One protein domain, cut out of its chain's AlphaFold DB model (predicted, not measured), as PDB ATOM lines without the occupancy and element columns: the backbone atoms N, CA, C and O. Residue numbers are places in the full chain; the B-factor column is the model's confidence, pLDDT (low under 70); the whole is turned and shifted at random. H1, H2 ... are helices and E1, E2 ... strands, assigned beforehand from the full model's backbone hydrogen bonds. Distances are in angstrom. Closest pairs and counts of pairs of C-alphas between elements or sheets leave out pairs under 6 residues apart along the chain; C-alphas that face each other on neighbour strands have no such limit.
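Overview. This is residues 38 to 243 and 270 to 278 of the 281 residues of the protein "DUF5731 domain-containing protein" of Macrostomum lignano (UniProt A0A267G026). In a domain of little regular structure, a strongly twisted seven-stranded sheet, E6 E5 E8 E7 E10 E9 E11, meets a smaller one, E2 E1 E4 E3, both antiparallel, with three short helices. The printed part, 215 residues with 77 in named elements of mixed class, runs H1 E1 H2 H3, then E2 to E11. It is compact, radius of gyration of the C-alphas 17.4 A, spanning 51 by 43 by 42 A.

Arrangement. In the hairpin of E5, residues 138 to 145, and E6, residues 148 to 154, N 143 and O 150 are within hydrogen-bond range at 2.7 A. The closest C-alphas of E3, residues 101 to 105, and E7, residues 170 to 176, are 105 and 170, 5.3 A apart. H1, residues 38 to 44, only grazes the large sheet; H2, residues 61 to 64, the small one.

Along the chain. E5 runs 19.9 A from C-alpha 138 (-12.870, 26.951, -43.181) to C-alpha 145 (3.896, 16.973, -47.172).

Size, cuts and confidence. Residues 244 to 269 are not printed; C-alphas 243 and 270 are 13.5 A apart. In 57 residues pLDDT is under 70.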
ATOM      1  N   GLN A  38      -7.632  11.933 -28.265       44.34
ATOM      2  CA  GLN A  38      -8.428  13.160 -28.215       44.34
ATOM      3  C   GLN A  38      -7.617  14.386 -27.766       44.34
ATOM      4  O   GLN A  38      -7.889  15.491 -28.218       44.34
ATOM      5  N   ARG A  39      -6.608  14.213 -26.900       45.16
ATOM      6  CA  ARG A  39      -5.651  15.266 -26.521       45.16
ATOM      7  C   ARG A  39      -4.652  15.565 -27.632       45.16
ATOM      8  O   ARG A  39      -4.326  16.733 -27.803       45.16
ATOM      9  N   LEU A  40      -4.226  14.568 -28.409       48.69
ATOM     10  CA  LEU A  40      -3.399  14.781 -29.607       48.69
ATOM     11  C   LEU A  40      -4.164  15.568 -30.680       48.69
ATOM     12  O   LEU A  40      -3.662  16.544 -31.220       48.69
ATOM     13  N   LEU A  41      -5.434  15.233 -30.910       50.38
ATOM     14  CA  LEU A  41      -6.308  16.006 -31.798       50.38
ATOM     15  C   LEU A  41      -6.643  17.394 -31.233       50.38
ATOM     16  O   LEU A  41      -6.703  18.363 -31.984       50.38
ATOM     17  N   ALA A  42      -6.812  17.527 -29.914       42.59
ATOM     18  CA  ALA A  42      -7.028  18.821 -29.269       42.59
ATOM     19  C   ALA A  42      -5.763  19.698 -29.236       42.59
ATOM     20  O   ALA A  42      -5.885  20.919 -29.205       42.59
ATOM     21  N   SER A  43      -4.561  19.113 -29.234       38.47
ATOM     22  CA  SER A  43      -3.280  19.832 -29.321       38.47
ATOM     23  C   SER A  43      -2.903  20.163 -30.768       38.47
ATOM     24  O   SER A  43      -2.377  21.249 -31.010       38.47
ATOM     25  N   ALA A  44      -3.290  19.327 -31.735       44.00
ATOM     26  CA  ALA A  44      -3.320  19.664 -33.159       44.00
ATOM     27  C   ALA A  44      -4.271  20.837 -33.431       44.00
ATOM     28  O   ALA A  44      -3.866  21.862 -33.973       44.00
ATOM     29  N   ALA A  45      -5.493  20.771 -32.890       42.66
ATOM     30  CA  ALA A  45      -6.452  21.876 -32.899       42.66
ATOM     31  C   ALA A  45      -5.960  23.132 -32.141       42.66
ATOM     32  O   ALA A  45      -6.519  24.208 -32.335       42.66
ATOM     33  N   ARG A  46      -4.910  23.021 -31.306       38.72
ATOM     34  CA  ARG A  46      -4.216  24.140 -30.632       38.72
ATOM     35  C   ARG A  46      -2.864  24.516 -31.264       38.72
ATOM     36  O   ARG A  46      -2.192  25.394 -30.730       38.72
ATOM     37  N   GLY A  47      -2.485  23.923 -32.399       40.12
ATOM     38  CA  GLY A  47      -1.465  24.473 -33.297       40.12
ATOM     39  C   GLY A  47      -0.050  23.881 -33.270       40.12
ATOM     40  O   GLY A  47       0.782  24.428 -33.983       40.12
ATOM     41  N   ASN A  48       0.255  22.788 -32.549       45.94
ATOM     42  CA  ASN A  48       1.651  22.290 -32.452       45.94
ATOM     43  C   ASN A  48       1.933  20.849 -32.934       45.94
ATOM     44  O   ASN A  48       3.061  20.385 -32.797       45.94
ATOM     45  N   GLY A  49       0.991  20.150 -33.572       64.12
ATOM     46  CA  GLY A  49       1.299  18.881 -34.244       64.12
ATOM     47  C   GLY A  49       0.219  18.473 -35.235       64.12
ATOM     48  O   GLY A  49      -0.951  18.493 -34.887       64.12
ATOM     49  N   ALA A  50       0.586  18.125 -36.469       77.88
ATOM     50  CA  ALA A  50      -0.365  17.547 -37.416       77.88
ATOM     51  C   ALA A  50      -0.649  16.083 -37.034       77.88
ATOM     52  O   ALA A  50       0.270  15.334 -36.701       77.88
ATOM     53  N   VAL A  51      -1.912  15.664 -37.080       87.56
ATOM     54  CA  VAL A  51      -2.317  14.281 -36.820       87.56
ATOM     55  C   VAL A  51      -2.239  13.483 -38.109       87.56
ATOM     56  O   VAL A  51      -3.009  13.690 -39.046       87.56
ATOM     57  N   CYS A  52      -1.315  12.534 -38.134       88.88
ATOM     58  CA  CYS A  52      -1.169  11.603 -39.237       88.88
ATOM     59  C   CYS A  52      -2.374  10.643 -39.302       88.88
ATOM     60  O   CYS A  52      -2.707  10.016 -38.286       88.88
ATOM     61  N   PRO A  53      -3.023  10.478 -40.468       94.06
ATOM     62  CA  PRO A  53      -4.013   9.427 -40.651       94.06
ATOM     63  C   PRO A  53      -3.352   8.048 -40.544       94.06
ATOM     64  O   PRO A  53      -2.158   7.876 -40.780       94.06
ATOM     65  N   CYS A  54      -4.127   7.028 -40.198       94.56
ATOM     66  CA  CYS A  54      -3.664   5.647 -40.188       94.56
ATOM     67  C   CYS A  54      -3.747   4.989 -41.573       94.56
ATOM     68  O   CYS A  54      -2.936   4.112 -41.888       94.56
ATOM     69  N   ALA A  55      -4.670   5.450 -42.424       94.19
ATOM     70  CA  ALA A  55      -4.738   5.072 -43.829       94.19
ATOM     71  C   ALA A  55      -5.159   6.251 -44.713       94.19
ATOM     72  O   ALA A  55      -5.942   7.109 -44.303       94.19
ATOM     73  N   HIS A  56      -4.628   6.264 -45.932       92.25
ATOM     74  CA  HIS A  56      -5.003   7.171 -47.009       92.25
ATOM     75  C   HIS A  56      -5.653   6.341 -48.114       92.25
ATOM     76  O   HIS A  56      -5.027   5.426 -48.647       92.25
ATOM     77  N   LEU A  57      -6.921   6.618 -48.404       91.19
ATOM     78  CA  LEU A  57      -7.666   5.965 -49.468       91.19
ATOM     79  C   LEU A  57      -7.935   6.965 -50.586       91.19
ATOM     80  O   LEU A  57      -8.317   8.099 -50.313       91.19
ATOM     81  N   GLU A  58      -7.806   6.524 -51.827       87.81
ATOM     82  CA  GLU A  58      -8.061   7.332 -53.013       87.81
ATOM     83  C   GLU A  58      -8.995   6.588 -53.957       87.81
ATOM     84  O   GLU A  58      -8.809   5.400 -54.223       87.81
ATOM     85  N   ARG A  59      -9.992   7.292 -54.490       85.38
ATOM     86  CA  ARG A  59     -10.882   6.779 -55.538       85.38
ATOM     87  C   ARG A  59     -11.057   7.810 -56.640       85.38
ATOM     88  O   ARG A  59     -10.959   9.007 -56.381       85.38
ATOM     89  N   GLY A  60     -11.375   7.356 -57.848       78.75
ATOM     90  CA  GLY A  60     -11.501   8.243 -59.007       78.75
ATOM     91  C   GLY A  60     -10.145   8.713 -59.548       78.75
ATOM     92  O   GLY A  60      -9.089   8.276 -59.083       78.75
ATOM     93  N   GLY A  61     -10.165   9.582 -60.562       73.75
ATOM     94  CA  GLY A  61      -8.947  10.015 -61.261       73.75
ATOM     95  C   GLY A  61      -8.148   8.827 -61.810       73.75
ATOM     96  O   GLY A  61      -8.709   7.950 -62.461       73.75
ATOM     97  N   PHE A  62      -6.850   8.761 -61.504       69.44
ATOM     98  CA  PHE A  62      -5.959   7.659 -61.895       69.44
ATOM     99  C   PHE A  62      -6.511   6.262 -61.546       69.44
ATOM    100  O   PHE A  62      -6.326   5.307 -62.303       69.44
ATOM    101  N   TRP A  63      -7.237   6.143 -60.431       74.94
ATOM    102  CA  TRP A  63      -7.710   4.862 -59.896       74.94
ATOM    103  C   TRP A  63      -8.997   4.333 -60.547       74.94
ATOM    104  O   TRP A  63      -9.404   3.210 -60.255       74.94
ATOM    105  N   SER A  64      -9.635   5.094 -61.447       69.88
ATOM    106  CA  SER A  64     -10.848   4.655 -62.164       69.88
ATOM    107  C   SER A  64     -10.566   3.909 -63.476       69.88
ATOM    108  O   SER A  64     -11.488   3.384 -64.102       69.88
ATOM    109  N   GLY A  65      -9.305   3.856 -63.917       67.44
ATOM    110  CA  GLY A  65      -8.920   3.304 -65.215       67.44
ATOM    111  C   GLY A  65      -8.602   1.805 -65.217       67.44
ATOM    112  O   GLY A  65      -8.304   1.190 -64.193       67.44
ATOM    113  N   LYS A  66      -8.545   1.217 -66.421       69.44
ATOM    114  CA  LYS A  66      -8.111  -0.180 -66.644       69.44
ATOM    115  C   LYS A  66      -6.713  -0.472 -66.079       69.44
ATOM    116  O   LYS A  66      -6.442  -1.594 -65.665       69.44
ATOM    117  N   VAL A  67      -5.846   0.541 -66.048       68.12
ATOM    118  CA  VAL A  67      -4.496   0.453 -65.474       68.12
ATOM    119  C   VAL A  67      -4.557   0.172 -63.971       68.12
ATOM    120  O   VAL A  67      -3.849  -0.707 -63.494       68.12
ATOM    121  N   ALA A  68      -5.444   0.841 -63.233       71.62
ATOM    122  CA  ALA A  68      -5.608   0.611 -61.799       71.62
ATOM    123  C   ALA A  68      -6.091  -0.817 -61.501       71.62
ATOM    124  O   ALA A  68      -5.551  -1.483 -60.617       71.62
ATOM    125  N   ALA A  69      -7.033  -1.328 -62.300       72.06
ATOM    126  CA  ALA A  69      -7.478  -2.718 -62.199       72.06
ATOM    127  C   ALA A  69      -6.328  -3.713 -62.452       72.06
ATOM    128  O   ALA A  69      -6.191  -4.696 -61.723       72.06
ATOM    129  N   ALA A  70      -5.461  -3.439 -63.433       73.19
ATOM    130  CA  ALA A  70      -4.276  -4.257 -63.708       73.19
ATOM    131  C   ALA A  70      -3.238  -4.219 -62.568       73.19
ATOM    132  O   ALA A  70      -2.532  -5.200 -62.352       73.19
ATOM    133  N   LEU A  71      -3.182  -3.123 -61.804       75.81
ATOM    134  CA  LEU A  71      -2.359  -2.984 -60.595       75.81
ATOM    135  C   LEU A  71      -2.993  -3.630 -59.347       75.81
ATOM    136  O   LEU A  71      -2.453  -3.512 -58.249       75.81
ATOM    137  N   GLY A  72      -4.126  -4.325 -59.495       76.56
ATOM    138  CA  GLY A  72      -4.790  -5.039 -58.404       76.56
ATOM    139  C   GLY A  72      -5.619  -4.151 -57.473       76.56
ATOM    140  O   GLY A  72      -6.021  -4.611 -56.402       76.56
ATOM    141  N   VAL A  73      -5.897  -2.904 -57.866       77.06
ATOM    142  CA  VAL A  73      -6.781  -1.999 -57.123       77.06
ATOM    143  C   VAL A  73      -8.214  -2.515 -57.220       77.06
ATOM    144  O   VAL A  73      -8.780  -2.622 -58.309       77.06
ATOM    145  N   ARG A  74      -8.799  -2.868 -56.072       71.38
ATOM    146  CA  ARG A  74     -10.165  -3.403 -55.982       71.38
ATOM    147  C   ARG A  74     -11.164  -2.267 -55.819       71.38
ATOM    148  O   ARG A  74     -10.869  -1.277 -55.159       71.38
ATOM    149  N   ASP A  75     -12.326  -2.410 -56.451       76.06
ATOM    150  CA  ASP A  75     -13.442  -1.456 -56.376       76.06
ATOM    151  C   ASP A  75     -13.074  -0.003 -56.752       76.06
ATOM    152  O   ASP A  75     -13.773   0.941 -56.391       76.06
ATOM    153  N   GLY A  76     -11.963   0.187 -57.480       77.81
ATOM    154  CA  GLY A  76     -11.439   1.508 -57.837       77.81
ATOM    155  C   GLY A  76     -10.925   2.327 -56.646       77.81
ATOM    156  O   GLY A  76     -10.836   3.549 -56.758       77.81
ATOM    157  N   ILE A  77     -10.620   1.676 -55.516       85.94
ATOM    158  CA  ILE A  77     -10.124   2.313 -54.291       85.94
ATOM    159  C   ILE A  77      -8.696   1.846 -54.015       85.94
ATOM    160  O   ILE A  77      -8.456   0.696 -53.638       85.94
ATOM    161  N   PHE A  78      -7.739   2.753 -54.172       87.12
ATOM    162  CA  PHE A  78      -6.383   2.555 -53.680       87.12
ATOM    163  C   PHE A  78      -6.344   2.851 -52.181       87.12
ATOM    164  O   PHE A  78      -6.960   3.811 -51.728       87.12
ATOM    165  N   ALA A  79      -5.644   2.025 -51.405       88.81
ATOM    166  CA  ALA A  79      -5.537   2.187 -49.960       88.81
ATOM    167  C   ALA A  79      -4.090   1.994 -49.510       88.81
ATOM    168  O   ALA A  79      -3.492   0.938 -49.724       88.81
ATOM    169  N   GLU A  80      -3.555   2.993 -48.818       88.81
ATOM    170  CA  GLU A  80      -2.191   2.992 -48.313       88.81
ATOM    171  C   GLU A  80      -2.148   3.198 -46.801       88.81
ATOM    172  O   GLU A  80      -2.856   4.030 -46.234       88.81
ATOM    173  N   SER A  81      -1.300   2.417 -46.128       89.94
ATOM    174  CA  SER A  81      -1.084   2.540 -44.684       89.94
ATOM    175  C   SER A  81      -0.123   3.680 -44.377       89.94
ATOM    176  O   SER A  81       0.904   3.819 -45.032       89.94
ATOM    177  N   ARG A  82      -0.435   4.465 -43.348       89.31
ATOM    178  CA  ARG A  82       0.304   5.680 -42.995       89.31
ATOM    179  C   ARG A  82       0.892   5.553 -41.593       89.31
ATOM    180  O   ARG A  82       2.017   5.082 -41.445       89.31
ATOM    181  N   CYS A  83       0.124   5.891 -40.562       89.88
ATOM    182  CA  CYS A  83       0.550   5.757 -39.171       89.88
ATOM    183  C   CYS A  83      -0.084   4.555 -38.457       89.88
ATOM    184  O   CYS A  83      -1.177   4.095 -38.790       89.88
ATOM    185  N   ARG A  84       0.623   4.011 -37.461       89.88
ATOM    186  CA  ARG A  84       0.138   2.874 -36.669       89.88
ATOM    187  C   ARG A  84      -0.801   3.367 -35.573       89.88
ATOM    188  O   ARG A  84      -0.457   4.285 -34.835       89.88
ATOM    189  N   CYS A  85      -1.949   2.715 -35.434       89.88
ATOM    190  CA  CYS A  85      -2.839   2.983 -34.315       89.88
ATOM    191  C   CYS A  85      -2.290   2.437 -32.990       89.88
ATOM    192  O   CYS A  85      -1.578   1.427 -32.994       89.88
ATOM    193  N   PRO A  86      -2.633   3.072 -31.854       88.25
ATOM    194  CA  PRO A  86      -2.352   2.509 -30.542       88.25
ATOM    195  C   PRO A  86      -2.921   1.086 -30.404       88.25
ATOM    196  O   PRO A  86      -3.930   0.773 -31.047       88.25
ATOM    197  N   PRO A  87      -2.319   0.229 -29.559       85.25
ATOM    198  CA  PRO A  87      -2.833  -1.112 -29.302       85.25
ATOM    199  C   PRO A  87      -4.323  -1.095 -28.938       85.25
ATOM    200  O   PRO A  87      -4.756  -0.283 -28.122       85.25
ATOM    201  N   GLY A  88      -5.102  -1.991 -29.547       79.50
ATOM    202  CA  GLY A  88      -6.552  -2.084 -29.344       79.50
ATOM    203  C   GLY A  88      -7.400  -1.275 -30.331       79.50
ATOM    204  O   GLY A  88      -8.599  -1.521 -30.415       79.50
ATOM    205  N   ASN A  89      -6.797  -0.386 -31.127       82.31
ATOM    206  CA  ASN A  89      -7.485   0.326 -32.204       82.31
ATOM    207  C   ASN A  89      -7.080  -0.239 -33.569       82.31
ATOM    208  O   ASN A  89      -5.895  -0.293 -33.905       82.31
ATOM    209  N   ASN A  90      -8.068  -0.618 -34.377       85.31
ATOM    210  CA  ASN A  90      -7.848  -1.046 -35.755       85.31
ATOM    211  C   ASN A  90      -8.038   0.135 -36.706       85.31
ATOM    212  O   ASN A  90      -8.997   0.892 -36.582       85.31
ATOM    213  N   CYS A  91      -7.130   0.270 -37.669       90.62
ATOM    214  CA  CYS A  91      -7.290   1.241 -38.740       90.62
ATOM    215  C   CYS A  91      -8.242   0.684 -39.804       90.62
ATOM    216  O   CYS A  91      -7.947  -0.358 -40.394       90.62
ATOM    217  N   GLU A  92      -9.352   1.378 -40.054       91.12
ATOM    218  CA  GLU A  92     -10.244   1.071 -41.173       91.12
ATOM    219  C   GLU A  92      -9.508   1.301 -42.502       91.12
ATOM    220  O   GLU A  92      -8.794   2.291 -42.670       91.12
ATOM    221  N   ARG A  93      -9.649   0.362 -43.440       89.00
ATOM    222  CA  ARG A  93      -9.000   0.407 -44.767       89.00
ATOM    223  C   ARG A  93      -9.988   0.256 -45.916       89.00
ATOM    224  O   ARG A  93      -9.576   0.224 -47.072       89.00
ATOM    225  N   SER A  94     -11.274   0.149 -45.605       89.19
ATOM    226  CA  SER A  94     -12.349   0.245 -46.579       89.19
ATOM    227  C   SER A  94     -12.867   1.678 -46.670       89.19
ATOM    228  O   SER A  94     -12.745   2.465 -45.728       89.19
ATOM    229  N   TRP A  95     -13.454   2.022 -47.816       89.44
ATOM    230  CA  TRP A  95     -14.116   3.309 -47.984       89.44
ATOM    231  C   TRP A  95     -15.405   3.336 -47.157       89.44
ATOM    232  O   TRP A  95     -16.457   2.866 -47.594       89.44
ATOM    233  N   ARG A  96     -15.320   3.862 -45.937       88.00
ATOM    234  CA  ARG A  96     -16.412   3.887 -44.964       88.00
ATOM    235  C   ARG A  96     -16.431   5.226 -44.249       88.00
ATOM    236  O   ARG A  96     -15.456   5.618 -43.614       88.00
ATOM    237  N   HIS A  97     -17.579   5.891 -44.319       87.69
ATOM    238  CA  HIS A  97     -17.824   7.104 -43.554       87.69
ATOM    239  C   HIS A  97     -18.106   6.758 -42.086       87.69
ATOM    240  O   HIS A  97     -19.007   5.977 -41.777       87.69
ATOM    241  N   SER A  98     -17.326   7.349 -41.194       87.88
ATOM    242  CA  SER A  98     -17.429   7.264 -39.738       87.88
ATOM    243  C   SER A  98     -16.954   8.575 -39.101       87.88
ATOM    244  O   SER A  98     -16.453   9.477 -39.778       87.88
ATOM    245  N   ASP A  99     -17.070   8.673 -37.780       87.50
ATOM    246  CA  ASP A  99     -16.485   9.756 -36.989       87.50
ATOM    247  C   ASP A  99     -14.946   9.764 -37.010       87.50
ATOM    248  O   ASP A  99     -14.342  10.799 -36.737       87.50
ATOM    249  N   THR A 100     -14.314   8.648 -37.383       91.25
ATOM    250  CA  THR A 100     -12.865   8.494 -37.584       91.25
ATOM    251  C   THR A 100     -12.416   8.700 -39.030       91.25
ATOM    252  O   THR A 100     -11.250   8.468 -39.340       91.25
ATOM    253  N   SER A 101     -13.312   9.117 -39.923       91.50
ATOM    254  CA  SER A 101     -13.011   9.309 -41.341       91.50
ATOM    255  C   SER A 101     -13.175  10.771 -41.749       91.50
ATOM    256  O   SER A 101     -14.080  11.462 -41.277       91.50
ATOM    257  N   LEU A 102     -12.343  11.229 -42.679       91.12
ATOM    258  CA  LEU A 102     -12.468  12.534 -43.317       91.12
ATOM    259  C   LEU A 102     -12.421  12.355 -44.829       91.12
ATOM    260  O   LEU A 102     -11.431  11.864 -45.357       91.12
ATOM    261  N   THR A 103     -13.492  12.733 -45.527       89.50
ATOM    262  CA  THR A 103     -13.553  12.654 -46.994       89.50
ATOM    263  C   THR A 103     -13.412  14.039 -47.602       89.50
ATOM    264  O   THR A 103     -14.078  14.987 -47.175       89.50
ATOM    265  N   VAL A 104     -12.534  14.148 -48.593       87.56
ATOM    266  CA  VAL A 104     -12.209  15.397 -49.276       87.56
ATOM    267  C   VAL A 104     -12.168  15.185 -50.780       87.56
ATOM    268  O   VAL A 104     -11.705  14.151 -51.260       87.56
ATOM    269  N   ARG A 105     -12.619  16.185 -51.537       84.56
ATOM    270  CA  ARG A 105     -12.385  16.236 -52.980       84.56
ATOM    271  C   ARG A 105     -11.105  17.015 -53.233       84.56
ATOM    272  O   ARG A 105     -11.007  18.192 -52.872       84.56
ATOM    273  N   TRP A 106     -10.128  16.347 -53.832       81.00
ATOM    274  CA  TRP A 106      -8.854  16.966 -54.165       81.00
ATOM    275  C   TRP A 106      -8.929  17.659 -55.527       81.00
ATOM    276  O   TRP A 106      -9.793  17.363 -56.351       81.00
ATOM    277  N   ILE A 107      -8.036  18.619 -55.760       75.50
ATOM    278  CA  ILE A 107      -7.926  19.348 -57.027       75.50
ATOM    279  C   ILE A 107      -6.452  19.519 -57.386       75.50
ATOM    280  O   ILE A 107      -5.595  19.451 -56.511       75.50
ATOM    281  N   GLY A 108      -6.150  19.843 -58.645       60.19
ATOM    282  CA  GLY A 108      -4.875  20.489 -58.977       60.19
ATOM    283  C   GLY A 108      -3.980  19.783 -59.997       60.19
ATOM    284  O   GLY A 108      -2.950  20.350 -60.367       60.19
ATOM    285  N   ALA A 109      -4.327  18.578 -60.459       61.66
ATOM    286  CA  ALA A 109      -3.591  17.885 -61.520       61.66
ATOM    287  C   ALA A 109      -4.533  17.098 -62.445       61.66
ATOM    288  O   ALA A 109      -5.640  16.733 -62.044       61.66
ATOM    289  N   SER A 110      -4.093  16.844 -63.680       56.25
ATOM    290  CA  SER A 110      -4.872  16.121 -64.697       56.25
ATOM    291  C   SER A 110      -5.297  14.731 -64.212       56.25
ATOM    292  O   SER A 110      -6.478  14.406 -64.228       56.25
ATOM    293  N   GLY A 111      -4.368  13.970 -63.622       59.47
ATOM    294  CA  GLY A 111      -4.629  12.620 -63.108       59.47
ATOM    295  C   GLY A 111      -5.522  12.533 -61.862       59.47
ATOM    296  O   GLY A 111      -5.830  11.426 -61.429       59.47
ATOM    297  N   VAL A 112      -5.943  13.662 -61.276       62.59
ATOM    298  CA  VAL A 112      -6.774  13.704 -60.052       62.59
ATOM    299  C   VAL A 112      -8.088  14.463 -60.233       62.59
ATOM    300  O   VAL A 112      -8.703  14.880 -59.254       62.59
ATOM    301  N   ARG A 113      -8.525  14.662 -61.484       59.38
ATOM    302  CA  ARG A 113      -9.665  15.519 -61.872       59.38
ATOM    303  C   ARG A 113     -10.976  15.215 -61.133       59.38
ATOM    304  O   ARG A 113     -11.781  16.118 -60.917       59.38
ATOM    305  N   ASP A 114     -11.125  13.983 -60.661       64.06
ATOM    306  CA  ASP A 114     -12.268  13.498 -59.887       64.06
ATOM    307  C   ASP A 114     -11.828  12.635 -58.701       64.06
ATOM    308  O   ASP A 114     -12.563  11.756 -58.251       64.06
ATOM    309  N   SER A 115     -10.603  12.854 -58.218       74.75
ATOM    310  CA  SER A 115     -10.096  12.099 -57.085       74.75
ATOM    311  C   SER A 115     -10.744  12.581 -55.799       74.75
ATOM    312  O   SER A 115     -10.640  13.745 -55.397       74.75
ATOM    313  N   GLU A 116     -11.385  11.641 -55.129       86.00
ATOM    314  CA  GLU A 116     -11.747  11.794 -53.737       86.00
ATOM    315  C   GLU A 116     -10.738  11.045 -52.888       86.00
ATOM    316  O   GLU A 116     -10.335   9.922 -53.200       86.00
ATOM    317  N   MET A 117     -10.356  11.683 -51.794       88.81
ATOM    318  CA  MET A 117      -9.472  11.115 -50.798       88.81
ATOM    319  C   MET A 117     -10.272  10.908 -49.519       88.81
ATOM    320  O   MET A 117     -11.017  11.793 -49.088       88.81
ATOM    321  N   GLN A 118     -10.116   9.747 -48.899       91.94
ATOM    322  CA  GLN A 118     -10.625   9.480 -47.566       91.94
ATOM    323  C   GLN A 118      -9.455   9.180 -46.637       91.94
ATOM    324  O   GLN A 118      -8.707   8.221 -46.820       91.94
ATOM    325  N   LEU A 119      -9.302  10.026 -45.626       93.75
ATOM    326  CA  LEU A 119      -8.316   9.868 -44.570       93.75
ATOM    327  C   LEU A 119      -8.979   9.144 -43.403       93.75
ATOM    328  O   LEU A 119     -10.002   9.600 -42.889       93.75
ATOM    329  N   GLN A 120      -8.403   8.018 -42.996       94.69
ATOM    330  CA  GLN A 120      -8.860   7.240 -41.847       94.69
ATOM    331  C   GLN A 120      -7.951   7.517 -40.657       94.69
ATOM    332  O   GLN A 120      -6.729   7.520 -40.793       94.69
ATOM    333  N   PHE A 121      -8.535   7.734 -39.485       93.56
ATOM    334  CA  PHE A 121      -7.827   8.056 -38.250       93.56
ATOM    335  C   PHE A 121      -8.079   6.987 -37.188       93.56
ATOM    336  O   PHE A 121      -9.086   6.288 -37.194       93.56
ATOM    337  N   CYS A 122      -7.169   6.878 -36.224       91.50
ATOM    338  CA  CYS A 122      -7.319   5.939 -35.108       91.50
ATOM    339  C   CYS A 122      -8.328   6.408 -34.054       91.50
ATOM    340  O   CYS A 122      -8.551   5.723 -33.058       91.50
ATOM    341  N   SER A 123      -8.852   7.626 -34.187       89.06
ATOM    342  CA  SER A 123      -9.746   8.258 -33.222       89.06
ATOM    343  C   SER A 123     -10.631   9.295 -33.905       89.06
ATOM    344  O   SER A 123     -10.282   9.743 -35.000       89.06
ATOM    345  N   PRO A 124     -11.768   9.667 -33.288       89.56
ATOM    346  CA  PRO A 124     -12.734  10.553 -33.922       89.56
ATOM    347  C   PRO A 124     -12.118  11.898 -34.311       89.56
ATOM    348  O   PRO A 124     -11.518  12.564 -33.474       89.56
ATOM    349  N   VAL A 125     -12.296  12.305 -35.569       89.19
ATOM    350  CA  VAL A 125     -11.721  13.526 -36.162       89.19
ATOM    351  C   VAL A 125     -12.278  14.781 -35.503       89.19
ATOM    352  O   VAL A 125     -11.563  15.750 -35.264       89.19
ATOM    353  N   TYR A 126     -13.576  14.765 -35.215       86.56
ATOM    354  CA  TYR A 126     -14.308  15.915 -34.710       86.56
ATOM    355  C   TYR A 126     -14.483  15.811 -33.189       86.56
ATOM    356  O   TYR A 126     -15.193  14.912 -32.729       86.56
ATOM    357  N   PRO A 127     -13.918  16.747 -32.407       82.88
ATOM    358  CA  PRO A 127     -14.154  16.828 -30.971       82.88
ATOM    359  C   PRO A 127     -15.641  16.956 -30.612       82.88
ATOM    360  O   PRO A 127     -16.453  17.480 -31.380       82.88
ATOM    361  N   VAL A 128     -15.993  16.516 -29.404       83.62
ATOM    362  CA  VAL A 128     -17.339  16.714 -28.848       83.62
ATOM    363  C   VAL A 128     -17.604  18.212 -28.674       83.62
ATOM    364  O   VAL A 128     -16.748  18.941 -28.178       83.62
ATOM    365  N   GLY A 129     -18.794  18.669 -29.073       83.50
ATOM    366  CA  GLY A 129     -19.207  20.071 -28.936       83.50
ATOM    367  C   GLY A 129     -18.652  21.018 -30.004       83.50
ATOM    368  O   GLY A 129     -18.817  22.228 -29.881       83.50
ATOM    369  N   LEU A 130     -18.006  20.493 -31.049       86.31
ATOM    370  CA  LEU A 130     -17.546  21.305 -32.171       86.31
ATOM    371  C   LEU A 130     -18.747  21.952 -32.899       86.31
ATOM    372  O   LEU A 130     -19.707  21.239 -33.208       86.31
ATOM    373  N   PRO A 131     -18.722  23.268 -33.190       89.44
ATOM    374  CA  PRO A 131     -19.846  23.948 -33.832       89.44
ATOM    375  C   PRO A 131     -20.064  23.482 -35.276       89.44
ATOM    376  O   PRO A 131     -19.137  23.020 -35.944       89.44
ATOM    377  N   THR A 132     -21.285  23.660 -35.783       89.69
ATOM    378  CA  THR A 132     -21.586  23.503 -37.213       89.69
ATOM    379  C   THR A 132     -21.004  24.677 -37.999       89.69
ATOM    380  O   THR A 132     -21.082  25.822 -37.555       89.69
ATOM    381  N   CYS A 133     -20.413  24.404 -39.162       89.62
ATOM    382  CA  CYS A 133     -19.820  25.441 -40.002       89.62
ATOM    383  C   CYS A 133     -20.858  26.391 -40.604       89.62
ATOM    384  O   CYS A 133     -21.938  25.971 -41.021       89.62
ATOM    385  N   SER A 134     -20.469  27.661 -40.731       84.00
ATOM    386  CA  SER A 134     -21.145  28.626 -41.606       84.00
ATOM    387  C   SER A 134     -20.703  28.459 -43.070       84.00
ATOM    388  O   SER A 134     -19.686  27.823 -43.346       84.00
ATOM    389  N   ARG A 135     -21.460  29.045 -44.009       70.75
ATOM    390  CA  ARG A 135     -21.432  28.744 -45.457       70.75
ATOM    391  C   ARG A 135     -20.060  28.848 -46.154       70.75
ATOM    392  O   ARG A 135     -19.772  28.034 -47.017       70.75
ATOM    393  N   ASP A 136     -19.179  29.741 -45.713       74.81
ATOM    394  CA  ASP A 136     -17.837  29.941 -46.296       74.81
ATOM    395  C   ASP A 136     -16.707  29.797 -45.268       74.81
ATOM    396  O   ASP A 136     -15.568  30.219 -45.481       74.81
ATOM    397  N   GLN A 137     -17.024  29.223 -44.110       88.81
ATOM    398  CA  GLN A 137     -16.060  29.046 -43.040       88.81
ATOM    399  C   GLN A 137     -15.138  27.865 -43.349       88.81
ATOM    400  O   GLN A 137     -15.599  26.779 -43.710       88.81
ATOM    401  N   VAL A 138     -13.833  28.057 -43.145       90.88
ATOM    402  CA  VAL A 138     -12.870  26.951 -43.181       90.88
ATOM    403  C   VAL A 138     -13.274  25.913 -42.130       90.88
ATOM    404  O   VAL A 138     -13.375  26.235 -40.947       90.88
ATOM    405  N   THR A 139     -13.512  24.673 -42.557       92.12
ATOM    406  CA  THR A 139     -13.950  23.576 -41.678       92.12
ATOM    407  C   THR A 139     -12.783  22.873 -41.003       92.12
ATOM    408  O   THR A 139     -12.837  22.590 -39.807       92.12
ATOM    409  N   PHE A 140     -11.709  22.625 -41.743       92.31
ATOM    410  CA  PHE A 140     -10.487  22.008 -41.254       92.31
ATOM    411  C   PHE A 140      -9.328  22.355 -42.185       92.31
ATOM    412  O   PHE A 140      -9.500  22.895 -43.284       92.31
ATOM    413  N   GLN A 141      -8.134  22.038 -41.712       93.06
ATOM    414  CA  GLN A 141      -6.872  22.288 -42.378       93.06
ATOM    415  C   GLN A 141      -6.087  20.985 -42.458       93.06
ATOM    416  O   GLN A 141      -5.948  20.285 -41.454       93.06
ATOM    417  N   LEU A 142      -5.553  20.680 -43.637       91.88
ATOM    418  CA  LEU A 142      -4.640  19.563 -43.849       91.88
ATOM    419  C   LEU A 142      -3.252  20.102 -44.178       91.88
ATOM    420  O   LEU A 142      -3.101  20.955 -45.046       91.88
ATOM    421  N   ARG A 143      -2.227  19.602 -43.506       88.75
ATOM    422  CA  ARG A 143      -0.835  19.849 -43.859       88.75
ATOM    423  C   ARG A 143      -0.443  18.889 -44.972       88.75
ATOM    424  O   ARG A 143      -0.441  17.678 -44.771       88.75
ATOM    425  N   GLN A 144      -0.099  19.435 -46.132       83.38
ATOM    426  CA  GLN A 144       0.430  18.659 -47.242       83.38
ATOM    427  C   GLN A 144       1.953  18.533 -47.125       83.38
ATOM    428  O   GLN A 144       2.654  19.546 -47.064       83.38
ATOM    429  N   ILE A 145       2.461  17.299 -47.146       75.94
ATOM    430  CA  ILE A 145       3.896  16.973 -47.172       75.94
ATOM    431  C   ILE A 145       4.146  16.026 -48.348       75.94
ATOM    432  O   ILE A 145       3.861  14.829 -48.281       75.94
ATOM    433  N   GLY A 146       4.649  16.567 -49.459       75.06
ATOM    434  CA  GLY A 146       4.691  15.828 -50.723       75.06
ATOM    435  C   GLY A 146       3.273  15.491 -51.194       75.06
ATOM    436  O   GLY A 146       2.468  16.397 -51.413       75.06
ATOM    437  N   TRP A 147       2.961  14.203 -51.336       72.69
ATOM    438  CA  TRP A 147       1.615  13.718 -51.674       72.69
ATOM    439  C   TRP A 147       0.718  13.486 -50.444       72.69
ATOM    440  O   TRP A 147      -0.485  13.283 -50.566       72.69
ATOM    441  N   TRP A 148       1.288  13.521 -49.239       81.12
ATOM    442  CA  TRP A 148       0.573  13.156 -48.020       81.12
ATOM    443  C   TRP A 148      -0.203  14.305 -47.410       81.12
ATOM    444  O   TRP A 148       0.225  15.453 -47.514       81.12
ATOM    445  N   LEU A 149      -1.288  13.964 -46.711       87.62
ATOM    446  CA  LEU A 149      -2.160  14.896 -46.007       87.62
ATOM    447  C   LEU A 149      -2.300  14.485 -44.546       87.62
ATOM    448  O   LEU A 149      -2.886  13.445 -44.242       87.62
ATOM    449  N   ASP A 150      -1.806  15.335 -43.655       90.25
ATOM    450  CA  ASP A 150      -1.941  15.163 -42.214       90.25
ATOM    451  C   ASP A 150      -2.920  16.208 -41.665       90.25
ATOM    452  O   ASP A 150      -2.946  17.355 -42.112       90.25
ATOM    453  N   LEU A 151      -3.755  15.840 -40.698       91.94
ATOM    454  CA  LEU A 151      -4.770  16.733 -40.147       91.94
ATOM    455  C   LEU A 151      -4.131  17.790 -39.244       91.94
ATOM    456  O   LEU A 151      -3.684  17.488 -38.143       91.94
ATOM    457  N   GLN A 152      -4.113  19.040 -39.694       89.69
ATOM    458  CA  GLN A 152      -3.525  20.146 -38.943       89.69
ATOM    459  C   GLN A 152      -4.496  20.683 -37.888       89.69
ATOM    460  O   GLN A 152      -4.110  20.858 -36.740       89.69
ATOM    461  N   ALA A 153      -5.740  20.970 -38.273       89.31
ATOM    462  CA  ALA A 153      -6.727  21.572 -37.378       89.31
ATOM    463  C   ALA A 153      -8.153  21.263 -37.832       89.31
ATOM    464  O   ALA A 153      -8.409  21.134 -39.027       89.31
ATOM    465  N   VAL A 154      -9.088  21.218 -36.882       90.44
ATOM    466  CA  VAL A 154     -10.531  21.089 -37.124       90.44
ATOM    467  C   VAL A 154     -11.230  22.257 -36.433       90.44
ATOM    468  O   VAL A 154     -11.057  22.455 -35.233       90.44
ATOM    469  N   LEU A 155     -11.992  23.042 -37.191       90.69
ATOM    470  CA  LEU A 155     -12.567  24.317 -36.750       90.69
ATOM    471  C   LEU A 155     -14.082  24.233 -36.549       90.69
ATOM    472  O   LEU A 155     -14.622  24.808 -35.608       90.69
ATOM    473  N   CYS A 156     -14.773  23.506 -37.421       90.44
ATOM    474  CA  CYS A 156     -16.214  23.289 -37.346       90.44
ATOM    475  C   CYS A 156     -16.601  22.032 -38.137       90.44
ATOM    476  O   CYS A 156     -15.815  21.522 -38.939       90.44
ATOM    477  N   ARG A 157     -17.811  21.513 -37.916       88.06
ATOM    478  CA  ARG A 157     -18.345  20.343 -38.623       88.06
ATOM    479  C   ARG A 157     -19.278  20.775 -39.749       88.06
ATOM    480  O   ARG A 157     -20.216  21.538 -39.528       88.06
ATOM    481  N   CYS A 158     -19.052  20.247 -40.945       86.81
ATOM    482  CA  CYS A 158     -19.960  20.465 -42.059       86.81
ATOM    483  C   CYS A 158     -21.288  19.724 -41.853       86.81
ATOM    484  O   CYS A 158     -21.274  18.564 -41.424       86.81
ATOM    485  N   PRO A 159     -22.431  20.364 -42.147       82.00
ATOM    486  CA  PRO A 159     -23.715  19.687 -42.100       82.00
ATOM    487  C   PRO A 159     -23.811  18.625 -43.212       82.00
ATOM    488  O   PRO A 159     -23.201  18.783 -44.273       82.00
ATOM    489  N   PRO A 160     -24.573  17.540 -43.000       75.81
ATOM    490  CA  PRO A 160     -24.857  16.567 -44.053       75.81
ATOM    491  C   PRO A 160     -25.656  17.222 -45.187       75.81
ATOM    492  O   PRO A 160     -26.586  17.989 -44.932       75.81
ATOM    493  N   ARG A 161     -25.321  16.896 -46.443       66.50
ATOM    494  CA  ARG A 161     -25.847  17.587 -47.636       66.50
ATOM    495  C   ARG A 161     -27.362  17.423 -47.810       66.50
ATOM    496  O   ARG A 161     -28.029  18.377 -48.185       66.50
ATOM    497  N   ASN A 162     -27.886  16.243 -47.478       68.62
ATOM    498  CA  ASN A 162     -29.305  15.873 -47.587       68.62
ATOM    499  C   ASN A 162     -29.791  15.083 -46.350       68.62
ATOM    500  O   ASN A 162     -30.628  14.190 -46.452       68.62
ATOM    501  N   GLY A 163     -29.198  15.325 -45.175       62.47
ATOM    502  CA  GLY A 163     -29.517  14.608 -43.928       62.47
ATOM    503  C   GLY A 163     -29.000  13.161 -43.831       62.47
ATOM    504  O   GLY A 163     -28.886  12.643 -42.724       62.47
ATOM    505  N   THR A 164     -28.642  12.525 -44.952       58.50
ATOM    506  CA  THR A 164     -28.157  11.128 -45.019       58.50
ATOM    507  C   THR A 164     -26.790  10.979 -45.687       58.50
ATOM    508  O   THR A 164     -26.055  10.041 -45.389       58.50
ATOM    509  N   GLU A 165     -26.423  11.911 -46.566       64.50
ATOM    510  CA  GLU A 165     -25.132  11.910 -47.253       64.50
ATOM    511  C   GLU A 165     -24.019  12.486 -46.372       64.50
ATOM    512  O   GLU A 165     -24.205  13.500 -45.688       64.50
ATOM    513  N   ALA A 166     -22.845  11.848 -46.423       65.88
ATOM    514  CA  ALA A 166     -21.646  12.337 -45.758       65.88
ATOM    515  C   ALA A 166     -21.313  13.770 -46.219       65.88
ATOM    516  O   ALA A 166     -21.533  14.112 -47.385       65.88
ATOM    517  N   PRO A 167     -20.781  14.623 -45.326       71.56
ATOM    518  CA  PRO A 167     -20.381  15.967 -45.705       71.56
ATOM    519  C   PRO A 167     -19.298  15.908 -46.784       71.56
ATOM    520  O   PRO A 167     -18.310  15.182 -46.658       71.56
ATOM    521  N   SER A 168     -19.493  16.692 -47.839       70.31
ATOM    522  CA  SER A 168     -18.520  16.867 -48.910       70.31
ATOM    523  C   SER A 168     -17.701  18.121 -48.640       70.31
ATOM    524  O   SER A 168     -18.262  19.176 -48.347       70.31
ATOM    525  N   ASN A 169     -16.378  18.005 -48.731       85.50
ATOM    526  CA  ASN A 169     -15.458  19.101 -48.454       85.50
ATOM    527  C   ASN A 169     -14.607  19.376 -49.686       85.50
ATOM    528  O   ASN A 169     -13.995  18.457 -50.241       85.50
ATOM    529  N   SER A 170     -14.538  20.641 -50.087       86.56
ATOM    530  CA  SER A 170     -13.743  21.073 -51.239       86.56
ATOM    531  C   SER A 170     -12.582  21.947 -50.793       86.56
ATOM    532  O   SER A 170     -12.696  22.705 -49.826       86.56
ATOM    533  N   VAL A 171     -11.474  21.873 -51.528       89.44
ATOM    534  CA  VAL A 171     -10.333  22.766 -51.314       89.44
ATOM    535  C   VAL A 171     -10.771  24.221 -51.507       89.44
ATOM    536  O   VAL A 171     -11.366  24.591 -52.522       89.44
ATOM    537  N   HIS A 172     -10.459  25.054 -50.522       91.12
ATOM    538  CA  HIS A 172     -10.706  26.489 -50.538       91.12
ATOM    539  C   HIS A 172      -9.437  27.272 -50.858       91.12
ATOM    540  O   HIS A 172      -9.453  28.131 -51.742       91.12
ATOM    541  N   SER A 173      -8.343  26.982 -50.155       89.94
ATOM    542  CA  SER A 173      -7.086  27.702 -50.325       89.94
ATOM    543  C   SER A 173      -5.874  26.832 -50.003       89.94
ATOM    544  O   SER A 173      -5.977  25.808 -49.324       89.94
ATOM    545  N   PHE A 174      -4.722  27.274 -50.492       87.31
ATOM    546  CA  PHE A 174      -3.406  26.777 -50.129       87.31
ATOM    547  C   PHE A 174      -2.663  27.904 -49.426       87.31
ATOM    548  O   PHE A 174      -2.562  29.007 -49.958       87.31
ATOM    549  N   VAL A 175      -2.139  27.636 -48.240       85.62
ATOM    550  CA  VAL A 175      -1.305  28.551 -47.462       85.62
ATOM    551  C   VAL A 175       0.111  28.015 -47.490       85.62
ATOM    552  O   VAL A 175       0.369  26.883 -47.075       85.62
ATOM    553  N   TYR A 176       1.026  28.821 -48.003       77.69
ATOM    554  CA  TYR A 176       2.412  28.432 -48.189       77.69
ATOM    555  C   TYR A 176       3.196  28.696 -46.912       77.69
ATOM    556  O   TYR A 176       3.351  29.838 -46.479       77.69
ATOM    557  N   GLU A 177       3.687  27.626 -46.297       68.62
ATOM    558  CA  GLU A 177       4.604  27.734 -45.171       68.62
ATOM    559  C   GLU A 177       6.053  27.844 -45.668       68.62
ATOM    560  O   GLU A 177       6.353  27.683 -46.855       68.62
ATOM    561  N   ARG A 178       6.989  28.133 -44.755       60.34
ATOM    562  CA  ARG A 178       8.421  28.033 -45.073       60.34
ATOM    563  C   ARG A 178       8.761  26.590 -45.440       60.34
ATOM    564  O   ARG A 178       8.203  25.661 -44.868       60.34
ATOM    565  N   GLN A 179       9.711  26.420 -46.360       55.31
ATOM    566  CA  GLN A 179      10.201  25.098 -46.742       55.31
ATOM    567  C   GLN A 179      10.651  24.302 -45.510       55.31
ATOM    568  O   GLN A 179      11.430  24.801 -44.695       55.31
ATOM    569  N   LEU A 180      10.157  23.069 -45.390       48.84
ATOM    570  CA  LEU A 180      10.607  22.116 -44.384       48.84
ATOM    571  C   LEU A 180      11.790  21.348 -44.964       48.84
ATOM    572  O   LEU A 180      11.651  20.683 -45.991       48.84
ATOM    573  N   ALA A 181      12.947  21.430 -44.314       42.41
ATOM    574  CA  ALA A 181      14.043  20.511 -44.591       42.41
ATOM    575  C   ALA A 181      13.707  19.151 -43.962       42.41
ATOM    576  O   ALA A 181      13.431  19.082 -42.763       42.41
ATOM    577  N   ASP A 182      13.697  18.079 -44.755       49.22
ATOM    578  CA  ASP A 182      13.644  16.722 -44.203       49.22
ATOM    579  C   ASP A 182      14.978  16.365 -43.510       49.22
ATOM    580  O   ASP A 182      15.963  17.106 -43.581       49.22
ATOM    581  N   SER A 183      15.041  15.214 -42.832       40.91
ATOM    582  CA  SER A 183      16.260  14.741 -42.147       40.91
ATOM    583  C   SER A 183      17.454  14.498 -43.083       40.91
ATOM    584  O   SER A 183      18.569  14.281 -42.609       40.91
ATOM    585  N   ARG A 184      17.238  14.545 -44.402       45.88
ATOM    586  CA  ARG A 184      18.252  14.431 -45.457       45.88
ATOM    587  C   ARG A 184      18.564  15.783 -46.110       45.88
ATOM    588  O   ARG A 184      19.295  15.817 -47.096       45.88
ATOM    589  N   GLY A 185      18.034  16.887 -45.580       36.31
ATOM    590  CA  GLY A 185      18.240  18.237 -46.104       36.31
ATOM    591  C   GLY A 185      17.433  18.558 -47.364       36.31
ATOM    592  O   GLY A 185      17.667  19.596 -47.982       36.31
ATOM    593  N   VAL A 186      16.483  17.707 -47.762       39.94
ATOM    594  CA  VAL A 186      15.604  17.961 -48.907       39.94
ATOM    595  C   VAL A 186      14.503  18.920 -48.476       39.94
ATOM    596  O   VAL A 186      13.673  18.605 -47.622       39.94
ATOM    597  N   ALA A 187      14.491  20.102 -49.083       41.34
ATOM    598  CA  ALA A 187      13.480  21.110 -48.832       41.34
ATOM    599  C   ALA A 187      12.169  20.734 -49.540       41.34
ATOM    600  O   ALA A 187      12.057  20.802 -50.764       41.34
ATOM    601  N   THR A 188      11.163  20.338 -48.766       47.31
ATOM    602  CA  THR A 188       9.801  20.127 -49.264       47.31
ATOM    603  C   THR A 188       8.950  21.346 -48.944       47.31
ATOM    604  O   THR A 188       8.978  21.888 -47.837       47.31
ATOM    605  N   ALA A 189       8.196  21.821 -49.934       57.72
ATOM    606  CA  ALA A 189       7.207  22.862 -49.705       57.72
ATOM    607  C   ALA A 189       6.033  22.244 -48.937       57.72
ATOM    608  O   ALA A 189       5.179  21.590 -49.545       57.72
ATOM    609  N   SER A 190       5.996  22.421 -47.612       61.31
ATOM    610  CA  SER A 190       4.761  22.182 -46.877       61.31
ATOM    611  C   SER A 190       3.794  23.314 -47.164       61.31
ATOM    612  O   SER A 190       4.154  24.492 -47.236       61.31
ATOM    613  N   ARG A 191       2.541  22.941 -47.369       79.81
ATOM    614  CA  ARG A 191       1.450  23.895 -47.503       79.81
ATOM    615  C   ARG A 191       0.298  23.426 -46.643       79.81
ATOM    616  O   ARG A 191       0.044  22.225 -46.550       79.81
ATOM    617  N   ILE A 192      -0.391  24.365 -46.021       87.31
ATOM    618  CA  ILE A 192      -1.662  24.085 -45.372       87.31
ATOM    619  C   ILE A 192      -2.755  24.223 -46.421       87.31
ATOM    620  O   ILE A 192      -2.862  25.246 -47.088       87.31
ATOM    621  N   VAL A 193      -3.553  23.183 -46.582       90.12
ATOM    622  CA  VAL A 193      -4.704  23.149 -47.472       90.12
ATOM    623  C   VAL A 193      -5.947  23.341 -46.624       90.12
ATOM    624  O   VAL A 193      -6.236  22.548 -45.727       90.12
ATOM    625  N   GLU A 194      -6.659  24.430 -46.876       92.56
ATOM    626  CA  GLU A 194      -7.884  24.780 -46.169       92.56
ATOM    627  C   GLU A 194      -9.095  24.256 -46.935       92.56
ATOM    628  O   GLU A 194      -9.171  24.400 -48.158       92.56
ATOM    629  N   PHE A 195     -10.064  23.696 -46.215       92.44
ATOM    630  CA  PHE A 195     -11.282  23.120 -46.785       92.44
ATOM    631  C   PHE A 195     -12.536  23.842 -46.302       92.44
ATOM    632  O   PHE A 195     -12.564  24.356 -45.186       92.44
ATOM    633  N   VAL A 196     -13.585  23.837 -47.125       91.25
ATOM    634  CA  VAL A 196     -14.927  24.368 -46.811       91.25
ATOM    635  C   VAL A 196     -16.009  23.324 -47.105       91.25
ATOM    636  O   VAL A 196     -15.774  22.386 -47.868       91.25
ATOM    637  N   CYS A 197     -17.195  23.512 -46.522       86.25
ATOM    638  CA  CYS A 197     -18.329  22.580 -46.604       86.25
ATOM    639  C   CYS A 197     -19.102  22.599 -47.925       86.25
ATOM    640  O   CYS A 197     -20.008  21.791 -48.119       86.25
ATOM    641  N   GLU A 198     -18.811  23.553 -48.808       77.19
ATOM    642  CA  GLU A 198     -19.535  23.710 -50.062       77.19
ATOM    643  C   GLU A 198     -18.724  23.237 -51.265       77.19
ATOM    644  O   GLU A 198     -17.492  23.307 -51.314       77.19
ATOM    645  N   HIS A 199     -19.459  22.784 -52.278       77.19
ATOM    646  CA  HIS A 199     -18.906  22.594 -53.605       77.19
ATOM    647  C   HIS A 199     -18.635  23.953 -54.235       77.19
ATOM    648  O   HIS A 199     -19.504  24.822 -54.275       77.19
ATOM    649  N   LYS A 200     -17.428  24.113 -54.777       83.94
ATOM    650  CA  LYS A 200     -17.105  25.284 -55.587       83.94
ATOM    651  C   LYS A 200     -18.019  25.314 -56.823       83.94
ATOM    652  O   LYS A 200     -18.231  24.259 -57.428       83.94
ATOM    653  N   PRO A 201     -18.546  26.488 -57.217       88.12
ATOM    654  CA  PRO A 201     -19.318  26.609 -58.450       88.12
ATOM    655  C   PRO A 201     -18.450  26.224 -59.650       88.12
ATOM    656  O   PRO A 201     -17.225  26.342 -59.590       88.12
ATOM    657  N   VAL A 202     -19.068  25.775 -60.743       90.38
ATOM    658  CA  VAL A 202     -18.334  25.464 -61.977       90.38
ATOM    659  C   VAL A 202     -17.786  26.754 -62.589       90.38
ATOM    660  O   VAL A 202     -18.479  27.772 -62.626       90.38
ATOM    661  N   CYS A 203     -16.539  26.725 -63.056       91.50
ATOM    662  CA  CYS A 203     -15.894  27.876 -63.676       91.50
ATOM    663  C   CYS A 203     -16.631  28.324 -64.941       91.50
ATOM    664  O   CYS A 203     -16.956  27.512 -65.808       91.50
ATOM    665  N   GLN A 204     -16.829  29.637 -65.077       92.44
ATOM    666  CA  GLN A 204     -17.291  30.230 -66.330       92.44
ATOM    667  C   GLN A 204     -16.173  30.187 -67.376       92.44
ATOM    668  O   GLN A 204     -14.984  30.185 -67.037       92.44
ATOM    669  N   GLN A 205     -16.540  30.175 -68.655       86.94
ATOM    670  CA  GLN A 205     -15.565  30.157 -69.742       86.94
ATOM    671  C   GLN A 205     -14.631  31.375 -69.646       86.94
ATOM    672  O   GLN A 205     -15.089  32.503 -69.495       86.94
ATOM    673  N   GLY A 206     -13.316  31.140 -69.683       84.56
ATOM    674  CA  GLY A 206     -12.296  32.193 -69.568       84.56
ATOM    675  C   GLY A 206     -12.088  32.765 -68.158       84.56
ATOM    676  O   GLY A 206     -11.183  33.574 -67.966       84.56
ATOM    677  N   SER A 207     -12.872  32.343 -67.159       91.25
ATOM    678  CA  SER A 207     -12.654  32.736 -65.762       91.25
ATOM    679  C   SER A 207     -11.486  31.961 -65.125       91.25
ATOM    680  O   SER A 207     -11.272  30.786 -65.447       91.25
ATOM    681  N   PRO A 208     -10.711  32.585 -64.217       92.31
ATOM    682  CA  PRO A 208      -9.666  31.886 -63.483       92.31
ATOM    683  C   PRO A 208     -10.251  30.883 -62.488       92.31
ATOM    684  O   PRO A 208     -11.137  31.212 -61.704       92.31
ATOM    685  N   CYS A 209      -9.695  29.673 -62.473       91.19
ATOM    686  CA  CYS A 209      -9.997  28.649 -61.472       91.19
ATOM    687  C   CYS A 209      -9.252  28.876 -60.157       91.19
ATOM    688  O   CYS A 209      -9.674  28.391 -59.104       91.19
ATOM    689  N   TYR A 210      -8.154  29.630 -60.206       90.31
ATOM    690  CA  TYR A 210      -7.274  29.842 -59.072       90.31
ATOM    691  C   TYR A 210      -6.568  31.195 -59.139       90.31
ATOM    692  O   TYR A 210      -6.247  31.687 -60.226       90.31
ATOM    693  N   PHE A 211      -6.332  31.783 -57.969       89.12
ATOM    694  CA  PHE A 211      -5.683  33.080 -57.819       89.12
ATOM    695  C   PHE A 211      -4.698  33.098 -56.648       89.12
ATOM    696  O   PHE A 211      -5.055  32.740 -55.528       89.12
ATOM    697  N   GLU A 212      -3.491  33.590 -56.895       86.50
ATOM    698  CA  GLU A 212      -2.472  33.884 -55.890       86.50
ATOM    699  C   GLU A 212      -2.137  35.375 -55.926       86.50
ATOM    700  O   GLU A 212      -1.553  35.834 -56.909       86.50
ATOM    701  N   PRO A 213      -2.464  36.152 -54.880       81.69
ATOM    702  CA  PRO A 213      -2.018  37.535 -54.808       81.69
ATOM    703  C   PRO A 213      -0.488  37.616 -54.745       81.69
ATOM    704  O   PRO A 213       0.174  36.779 -54.122       81.69
ATOM    705  N   ALA A 214       0.072  38.670 -55.343       74.81
ATOM    706  CA  ALA A 214       1.478  39.006 -55.171       74.81
ATOM    707  C   ALA A 214       1.742  39.310 -53.689       74.81
ATOM    708  O   ALA A 214       1.186  40.252 -53.123       74.81
ATOM    709  N   GLY A 215       2.548  38.475 -53.034       66.81
ATOM    710  CA  GLY A 215       2.922  38.703 -51.643       66.81
ATOM    711  C   GLY A 215       4.183  39.564 -51.504       66.81
ATOM    712  O   GLY A 215       4.848  39.883 -52.497       66.81
ATOM    713  N   PRO A 216       4.541  39.944 -50.265       63.62
ATOM    714  CA  PRO A 216       5.736  40.734 -49.990       63.62
ATOM    715  C   PRO A 216       6.993  40.087 -50.589       63.62
ATOM    716  O   PRO A 216       7.175  38.870 -50.500       63.62
ATOM    717  N   ALA A 217       7.862  40.899 -51.199       65.88
ATOM    718  CA  ALA A 217       9.072  40.438 -51.896       65.88
ATOM    719  C   ALA A 217       8.813  39.400 -53.016       65.88
ATOM    720  O   ALA A 217       9.664  38.553 -53.289       65.88
ATOM    721  N   GLY A 218       7.631  39.437 -53.644       62.53
ATOM    722  CA  GLY A 218       7.274  38.563 -54.767       62.53
ATOM    723  C   GLY A 218       6.975  37.114 -54.376       62.53
ATOM    724  O   GLY A 218       6.913  36.250 -55.247       62.53
ATOM    725  N   ARG A 219       6.801  36.816 -53.079       65.12
ATOM    726  CA  ARG A 219       6.492  35.463 -52.590       65.12
ATOM    727  C   ARG A 219       5.010  35.329 -52.279       65.12
ATOM    728  O   ARG A 219       4.515  36.002 -51.380       65.12
ATOM    729  N   ALA A 220       4.313  34.432 -52.971       66.62
ATOM    730  CA  ALA A 220       2.937  34.091 -52.628       66.62
ATOM    731  C   ALA A 220       2.886  33.453 -51.230       66.62
ATOM    732  O   ALA A 220       3.613  32.507 -50.934       66.62
ATOM    733  N   VAL A 221       2.019  33.979 -50.365       74.56
ATOM    734  CA  VAL A 221       1.771  33.427 -49.016       74.56
ATOM    735  C   VAL A 221       0.534  32.527 -49.021       74.56
ATOM    736  O   VAL A 221       0.380  31.643 -48.180       74.56
ATOM    737  N   ARG A 222      -0.359  32.743 -49.986       84.25
ATOM    738  CA  ARG A 222      -1.627  32.042 -50.114       84.25
ATOM    739  C   ARG A 222      -2.060  32.037 -51.571       84.25
ATOM    740  O   ARG A 222      -1.805  33.009 -52.273       84.25
ATOM    741  N   GLY A 223      -2.791  31.011 -51.977       86.31
ATOM    742  CA  GLY A 223      -3.651  31.086 -53.145       86.31
ATOM    743  C   GLY A 223      -4.999  30.430 -52.915       86.31
ATOM    744  O   GLY A 223      -5.164  29.582 -52.040       86.31
ATOM    745  N   THR A 224      -5.982  30.866 -53.686       90.56
ATOM    746  CA  THR A 224      -7.398  30.597 -53.457       90.56
ATOM    747  C   THR A 224      -8.019  29.957 -54.683       90.56
ATOM    748  O   THR A 224      -7.845  30.423 -55.809       90.56
ATOM    749  N   VAL A 225      -8.795  28.904 -54.448       90.44
ATOM    750  CA  VAL A 225      -9.597  28.223 -55.463       90.44
ATOM    751  C   VAL A 225     -10.897  28.989 -55.643       90.44
ATOM    752  O   VAL A 225     -11.676  29.149 -54.697       90.44
ATOM    753  N   LEU A 226     -11.140  29.458 -56.858       91.69
ATOM    754  CA  LEU A 226     -12.283  30.310 -57.172       91.69
ATOM    755  C   LEU A 226     -13.497  29.485 -57.603       91.69
ATOM    756  O   LEU A 226     -14.618  29.763 -57.187       91.69
ATOM    757  N   CYS A 227     -13.265  28.437 -58.389       90.31
ATOM    758  CA  CYS A 227     -14.305  27.598 -58.969       90.31
ATOM    759  C   CYS A 227     -13.759  26.196 -59.285       90.31
ATOM    760  O   CYS A 227     -12.546  25.983 -59.343       90.31
ATOM    761  N   ALA A 228     -14.654  25.228 -59.466       88.25
ATOM    762  CA  ALA A 228     -14.320  23.899 -59.957       88.25
ATOM    763  C   ALA A 228     -14.263  23.918 -61.489       88.25
ATOM    764  O   ALA A 228     -15.183  24.411 -62.141       88.25
ATOM    765  N   CYS A 229     -13.195  23.380 -62.076       87.69
ATOM    766  CA  CYS A 229     -13.131  23.254 -63.528       87.69
ATOM    767  C   CYS A 229     -14.224  22.306 -64.049       87.69
ATOM    768  O   CYS A 229     -14.582  21.357 -63.345       87.69
ATOM    769  N   PRO A 230     -14.771  22.568 -65.250       87.44
ATOM    770  CA  PRO A 230     -15.760  21.688 -65.860       87.44
ATOM    771  C   PRO A 230     -15.165  20.306 -66.152       87.44
ATOM    772  O   PRO A 230     -13.946  20.133 -66.210       87.44
ATOM    773  N   GLU A 231     -16.038  19.325 -66.371       81.12
ATOM    774  CA  GLU A 231     -15.635  17.984 -66.794       81.12
ATOM    775  C   GLU A 231     -14.750  18.056 -68.051       81.12
ATOM    776  O   GLU A 231     -14.969  18.879 -68.939       81.12
ATOM    777  N   GLY A 232     -13.703  17.231 -68.112       78.75
ATOM    778  CA  GLY A 232     -12.703  17.316 -69.183       78.75
ATOM    779  C   GLY A 232     -11.548  18.281 -68.895       78.75
ATOM    780  O   GLY A 232     -10.537  18.234 -69.597       78.75
ATOM    781  N   ALA A 233     -11.671  19.136 -67.873       84.12
ATOM    782  CA  ALA A 233     -10.687  20.161 -67.550       84.12
ATOM    783  C   ALA A 233     -10.191  20.110 -66.096       84.12
ATOM    784  O   ALA A 233     -10.888  19.675 -65.184       84.12
ATOM    785  N   PHE A 234      -8.981  20.611 -65.857       83.12
ATOM    786  CA  PHE A 234      -8.373  20.690 -64.528       83.12
ATOM    787  C   PHE A 234      -7.733  22.059 -64.277       83.12
ATOM    788  O   PHE A 234      -7.377  22.781 -65.209       83.12
ATOM    789  N   CYS A 235      -7.574  22.419 -63.003       84.88
ATOM    790  CA  CYS A 235      -6.860  23.630 -62.604       84.88
ATOM    791  C   CYS A 235      -5.382  23.284 -62.329       84.88
ATOM    792  O   CYS A 235      -5.137  22.449 -61.458       84.88
ATOM    793  N   PRO A 236      -4.388  23.867 -63.026       80.75
ATOM    794  CA  PRO A 236      -2.990  23.413 -62.989       80.75
ATOM    795  C   PRO A 236      -2.188  23.936 -61.777       80.75
ATOM    796  O   PRO A 236      -1.084  24.452 -61.924       80.75
ATOM    797  N   ILE A 237      -2.724  23.793 -60.562       78.88
ATOM    798  CA  ILE A 237      -2.160  24.366 -59.319       78.88
ATOM    799  C   ILE A 237      -0.775  23.781 -58.985       78.88
ATOM    800  O   ILE A 237       0.091  24.474 -58.457       78.88
ATOM    801  N   TYR A 238      -0.533  22.505 -59.303       67.19
ATOM    802  CA  TYR A 238       0.753  21.852 -59.021       67.19
ATOM    803  C   TYR A 238       1.793  22.007 -60.135       67.19
ATOM    804  O   TYR A 238       2.961  21.722 -59.899       67.19
ATOM    805  N   GLN A 239       1.408  22.495 -61.319       59.09
ATOM    806  CA  GLN A 239       2.352  22.737 -62.419       59.09
ATOM    807  C   GLN A 239       3.111  24.066 -62.260       59.09
ATOM    808  O   GLN A 239       4.110  24.289 -62.940       59.09
ATOM    809  N   THR A 240       2.668  24.946 -61.355       49.69
ATOM    810  CA  THR A 240       3.325  26.230 -61.056       49.69
ATOM    811  C   THR A 240       4.163  26.217 -59.779       49.69
ATOM    812  O   THR A 240       4.999  27.103 -59.593       49.69
ATOM    813  N   ALA A 241       3.992  25.214 -58.912       40.34
ATOM    814  CA  ALA A 241       4.728  25.087 -57.658       40.34
ATOM    815  C   ALA A 241       6.208  24.757 -57.931       40.34
ATOM    816  O   ALA A 241       6.578  23.600 -58.104       40.34
ATOM    817  N   GLY A 242       7.048  25.794 -57.985       37.53
ATOM    818  CA  GLY A 242       8.485  25.674 -58.248       37.53
ATOM    819  C   GLY A 242       9.045  26.680 -59.254       37.53
ATOM    820  O   GLY A 242      10.260  26.717 -59.426       37.53
ATOM    821  N   ARG A 243       8.217  27.521 -59.897       36.94
ATOM    822  CA  ARG A 243       8.763  28.636 -60.684       36.94
ATOM    823  C   ARG A 243       9.240  29.749 -59.743       36.94
ATOM    824  O   ARG A 243       8.426  30.256 -58.968       36.94
ATOM    825  N   GLY A 270      -0.556  39.514 -59.237       74.56
ATOM    826  CA  GLY A 270      -0.594  38.121 -58.778       74.56
ATOM    827  C   GLY A 270      -0.825  37.086 -59.890       74.56
ATOM    828  O   GLY A 270      -1.127  37.422 -61.032       74.56
ATOM    829  N   LEU A 271      -0.673  35.801 -59.565       82.31
ATOM    830  CA  LEU A 271      -0.821  34.686 -60.507       82.31
ATOM    831  C   LEU A 271      -2.295  34.278 -60.638       82.31
ATOM    832  O   LEU A 271      -2.986  34.032 -59.651       82.31
ATOM    833  N   ARG A 272      -2.767  34.144 -61.879       87.94
ATOM    834  CA  ARG A 272      -4.109  33.649 -62.217       87.94
ATOM    835  C   ARG A 272      -3.988  32.420 -63.104       87.94
ATOM    836  O   ARG A 272      -3.306  32.467 -64.125       87.94
ATOM    837  N   LEU A 273      -4.665  31.335 -62.733       87.38
ATOM    838  CA  LEU A 273      -4.686  30.104 -63.526       87.38
ATOM    839  C   LEU A 273      -6.064  29.887 -64.134       87.38
ATOM    840  O   LEU A 273      -7.080  30.038 -63.457       87.38
ATOM    841  N   LEU A 274      -6.074  29.494 -65.404       90.88
ATOM    842  CA  LEU A 274      -7.268  29.066 -66.125       90.88
ATOM    843  C   LEU A 274      -7.385  27.540 -66.098       90.88
ATOM    844  O   LEU A 274      -6.383  26.828 -65.982       90.88
ATOM    845  N   CYS A 275      -8.611  27.045 -66.255       89.06
ATOM    846  CA  CYS A 275      -8.843  25.625 -66.494       89.06
ATOM    847  C   CYS A 275      -8.166  25.182 -67.797       89.06
ATOM    848  O   CYS A 275      -8.244  25.866 -68.817       89.06
ATOM    849  N   ARG A 276      -7.520  24.018 -67.762       85.50
ATOM    850  CA  ARG A 276      -6.855  23.387 -68.906       85.50
ATOM    851  C   ARG A 276      -7.595  22.124 -69.295       85.50
ATOM    852  O   ARG A 276      -7.941  21.339 -68.418       85.50
ATOM    853  N   LEU A 277      -7.807  21.931 -70.594       82.12
ATOM    854  CA  LEU A 277      -8.276  20.656 -71.127       82.12
ATOM    855  C   LEU A 277      -7.176  19.606 -70.990       82.12
ATOM    856  O   LEU A 277      -5.986  19.913 -71.092       82.12
ATOM    857  N   GLU A 278      -7.584  18.369 -70.756       65.38
ATOM    858  CA  GLU A 278      -6.664  17.243 -70.754       65.38
ATOM    859  C   GLU A 278      -6.300  16.851 -72.196       65.38
ATOM    860  O   GLU A 278      -7.188  16.802 -73.054       65.38
TER     861      GLU A 278